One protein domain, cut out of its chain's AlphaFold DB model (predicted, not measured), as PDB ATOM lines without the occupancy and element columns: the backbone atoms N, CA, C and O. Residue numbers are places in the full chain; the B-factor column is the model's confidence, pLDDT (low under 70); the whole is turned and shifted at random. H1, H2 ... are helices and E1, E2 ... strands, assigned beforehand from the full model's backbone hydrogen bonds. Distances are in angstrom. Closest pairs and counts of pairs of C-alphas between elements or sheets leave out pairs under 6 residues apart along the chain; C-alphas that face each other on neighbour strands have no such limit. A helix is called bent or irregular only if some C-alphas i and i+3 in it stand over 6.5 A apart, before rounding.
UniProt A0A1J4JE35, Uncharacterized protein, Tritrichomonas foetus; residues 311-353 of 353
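Overview. This is residues 311 to 353 of the 353 residues of an uncharacterized protein of Tritrichomonas foetus (UniProt A0A1J4JE35). The picture is one long helix, H1, with a small hairpin of two short strands, E1 and E2, as a head at its first turns. Residues 334 to 342 and 344 to 348 of H1 stick out from this head as an arm, followed by a short tail, residues 349 to 353, and H1 as a whole, 34.8 A from first to last C-alpha, runs along the longest axis. The printed part has 43 residues, with two named strands and one named helix in the order E1, E2, H1; the strands form an antiparallel sheet, and the class is mostly helix. The whole is extended, with a radius of gyration of the C-alphas of 14.7 A, and its C-alphas span 43 by 19 by 13 A, a rod.

Arrangement. E1, residues 311 to 313, and E2, residues 319 to 321, are antiparallel neighbours and form a hairpin, with 156 degrees between their directions. N 312 and O 320 are 2.8 A apart and N 320 and O 312 are 2.9 A apart, both within hydrogen-bond range. The C-alphas of Gln 313 and Phe 319 face each other at 4.5 A. H1, residues 325 to 348, has its closest C-alphas to E1 at Glu 326 and Val 312, 6.0 A apart. Its closest C-alphas to E2 are those of Val 329 and Ile 320, 7.7 A apart. In H1 every O i to N i+4 pair is within hydrogen-bond range.

Along the chain. E1 begins at C-alpha 311, (-38.535, -54.409, 108.995), and is 6.7 A long from first to last C-alpha. E2 is 6.4 A long. H1 runs 34.8 A from C-alpha 325 at (-35.133, -56.576, 103.496) to C-alpha 348 at (-0.386, -56.511, 105.316), and it is not bent.

Size, cuts and confidence. The two C-alphas farthest apart, those of Lys 323 and Phe 352, are 43.9 A apart. The printed part has no cut, and the links E1 to E2 and E2 to H1 are tight. Residues 344 to 350, of which 344 to 348 belong to H1, stand free. The mean pLDDT of the printed part is 91.6, and residues 351 to 353 are under 70.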
ATOM      1  N   ALA A 311     -39.631 -55.318 108.687       92.25
ATOM      2  CA  ALA A 311     -38.535 -54.409 108.995       92.25
ATOM      3  C   ALA A 311     -37.353 -55.164 109.615       92.25
ATOM      4  O   ALA A 311     -37.469 -55.738 110.701       92.25
ATOM      5  N   VAL A 312     -36.191 -55.090 108.969       94.06
ATOM      6  CA  VAL A 312     -34.936 -55.693 109.434       94.06
ATOM      7  C   VAL A 312     -33.988 -54.594 109.898       94.06
ATOM      8  O   VAL A 312     -33.792 -53.579 109.228       94.06
ATOM      9  N   GLN A 313     -33.408 -54.771 111.084       93.88
ATOM     10  CA  GLN A 313     -32.444 -53.826 111.632       93.88
ATOM     11  C   GLN A 313     -31.081 -54.035 110.967       93.88
ATOM     12  O   GLN A 313     -30.517 -55.122 111.059       93.88
ATOM     13  N   TYR A 314     -30.549 -52.997 110.322       93.38
ATOM     14  CA  TYR A 314     -29.216 -53.035 109.718       93.38
ATOM     15  C   TYR A 314     -28.140 -52.560 110.707       93.38
ATOM     16  O   TYR A 314     -27.081 -53.170 110.809       93.38
ATOM     17  N   ASN A 315     -28.424 -51.511 111.491       91.50
ATOM     18  CA  ASN A 315     -27.559 -51.048 112.582       91.50
ATOM     19  C   ASN A 315     -28.378 -50.388 113.715       91.50
ATOM     20  O   ASN A 315     -29.608 -50.446 113.720       91.50
ATOM     21  N   GLU A 316     -27.721 -49.768 114.700       86.00
ATOM     22  CA  GLU A 316     -28.393 -49.153 115.860       86.00
ATOM     23  C   GLU A 316     -29.412 -48.058 115.495       86.00
ATOM     24  O   GLU A 316     -30.366 -47.846 116.242       86.00
ATOM     25  N   SER A 317     -29.245 -47.382 114.352       89.56
ATOM     26  CA  SER A 317     -30.072 -46.238 113.944       89.56
ATOM     27  C   SER A 317     -30.850 -46.434 112.636       89.56
ATOM     28  O   SER A 317     -31.704 -45.605 112.318       89.56
ATOM     29  N   VAL A 318     -30.605 -47.515 111.887       90.50
ATOM     30  CA  VAL A 318     -31.159 -47.733 110.542       90.50
ATOM     31  C   VAL A 318     -31.918 -49.058 110.449       90.50
ATOM     32  O   VAL A 318     -31.385 -50.132 110.743       90.50
ATOM     33  N   PHE A 319     -33.159 -48.966 109.964       92.25
ATOM     34  CA  PHE A 319     -34.032 -50.095 109.640       92.25
ATOM     35  C   PHE A 319     -34.321 -50.113 108.142       92.25
ATOM     36  O   PHE A 319     -34.558 -49.067 107.537       92.25
ATOM     37  N   ILE A 320     -34.321 -51.308 107.564       93.69
ATOM     38  CA  ILE A 320     -34.665 -51.556 106.165       93.69
ATOM     39  C   ILE A 320     -36.025 -52.237 106.151       93.69
ATOM     40  O   ILE A 320     -36.240 -53.193 106.889       93.69
ATOM     41  N   VAL A 321     -36.957 -51.704 105.366       94.44
ATOM     42  CA  VAL A 321     -38.375 -52.072 105.417       94.44
ATOM     43  C   VAL A 321     -38.824 -52.578 104.053       94.44
ATOM     44  O   VAL A 321     -38.591 -51.905 103.047       94.44
ATOM     45  N   GLY A 322     -39.500 -53.728 104.026       92.75
ATOM     46  CA  GLY A 322     -40.145 -54.278 102.834       92.75
ATOM     47  C   GLY A 322     -39.730 -55.710 102.495       92.75
ATOM     48  O   GLY A 322     -38.809 -56.282 103.073       92.75
ATOM     49  N   LYS A 323     -40.416 -56.296 101.509       93.62
ATOM     50  CA  LYS A 323     -40.116 -57.648 101.015       93.62
ATOM     51  C   LYS A 323     -38.699 -57.690 100.442       93.62
ATOM     52  O   LYS A 323     -38.388 -56.905  99.548       93.62
ATOM     53  N   GLY A 324     -37.864 -58.603 100.932       94.50
ATOM     54  CA  GLY A 324     -36.455 -58.682 100.543       94.50
ATOM     55  C   GLY A 324     -35.485 -57.969 101.497       94.50
ATOM     56  O   GLY A 324     -34.283 -57.944 101.234       94.50
ATOM     57  N   ALA A 325     -35.980 -57.331 102.570       94.50
ATOM     58  CA  ALA A 325     -35.133 -56.576 103.496       94.50
ATOM     59  C   ALA A 325     -34.085 -57.461 104.190       94.50
ATOM     60  O   ALA A 325     -32.959 -57.012 104.400       94.50
ATOM     61  N   GLU A 326     -34.416 -58.714 104.510       95.62
ATOM     62  CA  GLU A 326     -33.478 -59.640 105.153       95.62
ATOM     63  C   GLU A 326     -32.350 -60.051 104.199       95.62
ATOM     64  O   GLU A 326     -31.172 -60.010 104.564       95.62
ATOM     65  N   GLU A 327     -32.693 -60.386 102.956       97.25
ATOM     66  CA  GLU A 327     -31.747 -60.727 101.897       97.25
ATOM     67  C   GLU A 327     -30.832 -59.545 101.578       97.25
ATOM     68  O   GLU A 327     -29.624 -59.722 101.415       97.25
ATOM     69  N   PHE A 328     -31.387 -58.331 101.546       96.75
ATOM     70  CA  PHE A 328     -30.614 -57.115 101.338       96.75
ATOM     71  C   PHE A 328     -29.632 -56.856 102.486       96.75
ATOM     72  O   PHE A 328     -28.454 -56.613 102.230       96.75
ATOM     73  N   VAL A 329     -30.075 -56.952 103.748       96.81
ATOM     74  CA  VAL A 329     -29.181 -56.793 104.909       96.81
ATOM     75  C   VAL A 329     -28.063 -57.832 104.870       96.81
ATOM     76  O   VAL A 329     -26.897 -57.473 105.033       96.81
ATOM     77  N   ARG A 330     -28.386 -59.095 104.567       97.12
ATOM     78  CA  ARG A 330     -27.397 -60.173 104.427       97.12
ATOM     79  C   ARG A 330     -26.364 -59.861 103.342       97.12
ATOM     80  O   ARG A 330     -25.167 -59.986 103.588       97.12
ATOM     81  N   PHE A 331     -26.814 -59.389 102.180       97.44
ATOM     82  CA  PHE A 331     -25.941 -58.992 101.078       97.44
ATOM     83  C   PHE A 331     -24.994 -57.843 101.457       97.44
ATOM     84  O   PHE A 331     -23.796 -57.913 101.177       97.44
ATOM     85  N   ILE A 332     -25.499 -56.803 102.131       96.62
ATOM     86  CA  ILE A 332     -24.657 -55.691 102.594       96.62
ATOM     87  C   ILE A 332     -23.626 -56.178 103.617       96.62
ATOM     88  O   ILE A 332     -22.446 -55.856 103.482       96.62
ATOM     89  N   SER A 333     -24.025 -57.012 104.582       95.06
ATOM     90  CA  SER A 333     -23.093 -57.587 105.561       95.06
ATOM     91  C   SER A 333     -21.987 -58.427 104.905       95.06
ATOM     92  O   SER A 333     -20.832 -58.373 105.332       95.06
ATOM     93  N   GLU A 334     -22.293 -59.167 103.835       97.25
ATOM     94  CA  GLU A 334     -21.285 -59.900 103.058       97.25
ATOM     95  C   GLU A 334     -20.301 -58.968 102.333       97.25
ATOM     96  O   GLU A 334     -19.098 -59.252 102.281       97.25
ATOM     97  N   ILE A 335     -20.783 -57.848 101.785       97.31
ATOM     98  CA  ILE A 335     -19.927 -56.833 101.155       97.31
ATOM     99  C   ILE A 335     -18.999 -56.197 102.190       97.31
ATOM    100  O   ILE A 335     -17.795 -56.113 101.952       97.31
ATOM    101  N   GLU A 336     -19.526 -55.790 103.344       95.56
ATOM    102  CA  GLU A 336     -18.733 -55.190 104.422       95.56
ATOM    103  C   GLU A 336     -17.630 -56.132 104.908       95.56
ATOM    104  O   GLU A 336     -16.482 -55.716 105.082       95.56
ATOM    105  N   ALA A 337     -17.944 -57.422 105.058       96.69
ATOM    106  CA  ALA A 337     -16.961 -58.436 105.418       96.69
ATOM    107  C   ALA A 337     -15.837 -58.548 104.370       96.69
ATOM    108  O   ALA A 337     -14.659 -58.615 104.732       96.69
ATOM    109  N   LYS A 338     -16.175 -58.514 103.072       97.88
ATOM    110  CA  LYS A 338     -15.186 -58.530 101.979       97.88
ATOM    111  C   LYS A 338     -14.328 -57.266 101.953       97.88
ATOM    112  O   LYS A 338     -13.114 -57.378 101.792       97.88
ATOM    113  N   ILE A 339     -14.925 -56.088 102.142       96.31
ATOM    114  CA  ILE A 339     -14.193 -54.812 102.220       96.31
ATOM    115  C   ILE A 339     -13.189 -54.869 103.369       96.31
ATOM    116  O   ILE A 339     -11.999 -54.643 103.156       96.31
ATOM    117  N   LYS A 340     -13.636 -55.282 104.557       96.88
ATOM    118  CA  LYS A 340     -12.778 -55.405 105.740       96.88
ATOM    119  C   LYS A 340     -11.614 -56.377 105.518       96.88
ATOM    120  O   LYS A 340     -10.493 -56.115 105.954       96.88
ATOM    121  N   HIS A 341     -11.854 -57.485 104.816       96.94
ATOM    122  CA  HIS A 341     -10.804 -58.434 104.446       96.94
ATOM    123  C   HIS A 341      -9.785 -57.827 103.462       96.94
ATOM    124  O   HIS A 341      -8.577 -57.979 103.655       96.94
ATOM    125  N   LEU A 342     -10.244 -57.107 102.433       95.94
ATOM    126  CA  LEU A 342      -9.367 -56.432 101.467       95.94
ATOM    127  C   LEU A 342      -8.541 -55.313 102.114       95.94
ATOM    128  O   LEU A 342      -7.354 -55.176 101.818       95.94
ATOM    129  N   GLU A 343      -9.127 -54.545 103.032       95.19
ATOM    130  CA  GLU A 343      -8.410 -53.531 103.812       95.19
ATOM    131  C   GLU A 343      -7.305 -54.153 104.675       95.19
ATOM    132  O   GLU A 343      -6.187 -53.633 104.724       95.19
ATOM    133  N   ALA A 344      -7.580 -55.301 105.301       95.38
ATOM    134  CA  ALA A 344      -6.583 -56.044 106.065       95.38
ATOM    135  C   ALA A 344      -5.431 -56.550 105.176       95.38
ATOM    136  O   ALA A 344      -4.265 -56.389 105.541       95.38
ATOM    137  N   GLN A 345      -5.730 -57.088 103.986       94.88
ATOM    138  CA  GLN A 345      -4.707 -57.505 103.017       94.88
ATOM    139  C   GLN A 345      -3.867 -56.329 102.508       94.88
ATOM    140  O   GLN A 345      -2.642 -56.427 102.444       94.88
ATOM    141  N   LYS A 346      -4.501 -55.192 102.193       93.38
ATOM    142  CA  LYS A 346      -3.800 -53.969 101.775       93.38
ATOM    143  C   LYS A 346      -2.827 -53.485 102.853       93.38
ATOM    144  O   LYS A 346      -1.713 -53.071 102.535       93.38
ATOM    145  N   LYS A 347      -3.229 -53.562 104.124       93.75
ATOM    146  CA  LYS A 347      -2.377 -53.208 105.265       93.75
ATOM    147  C   LYS A 347      -1.205 -54.183 105.440       93.75
ATOM    148  O   LYS A 347      -0.105 -53.740 105.752       93.75
ATOM    149  N   ALA A 348      -1.423 -55.480 105.214       92.94
ATOM    150  CA  ALA A 348      -0.386 -56.511 105.316       92.94
ATOM    151  C   ALA A 348       0.658 -56.430 104.188       92.94
ATOM    152  O   ALA A 348       1.845 -56.615 104.440       92.94
ATOM    153  N   ASN A 349       0.242 -56.079 102.969       92.88
ATOM    154  CA  ASN A 349       1.126 -55.973 101.801       92.88
ATOM    155  C   ASN A 349       1.902 -54.642 101.730       92.88
ATOM    156  O   ASN A 349       2.393 -54.268 100.667       92.88
ATOM    157  N   GLY A 350       2.013 -53.923 102.852       75.62
ATOM    158  CA  GLY A 350       2.875 -52.748 102.975       75.62
ATOM    159  C   GLY A 350       2.453 -51.578 102.097       75.62
ATOM    160  O   GLY A 350       3.327 -50.969 101.496       75.62
ATOM    161  N   GLY A 351       1.140 -51.310 102.016       62.25
ATOM    162  CA  GLY A 351       0.495 -50.230 101.258       62.25
ATOM    163  C   GLY A 351       1.440 -49.172 100.686       62.25
ATOM    164  O   GLY A 351       1.629 -48.125 101.294       62.25
ATOM    165  N   PHE A 352       2.007 -49.450  99.511       56.56
ATOM    166  CA  PHE A 352       2.755 -48.473  98.732       56.56
ATOM    167  C   PHE A 352       1.741 -47.581  98.019       56.56
ATOM    168  O   PHE A 352       1.241 -47.934  96.953       56.56
ATOM    169  N   PHE A 353       1.412 -46.460  98.653       53.97
ATOM    170  CA  PHE A 353       0.966 -45.237  97.997       53.97
ATOM    171  C   PHE A 353       1.553 -44.042  98.733       53.97
ATOM    172  O   PHE A 353       1.460 -44.033  99.982       53.97
TER     173      PHE A 353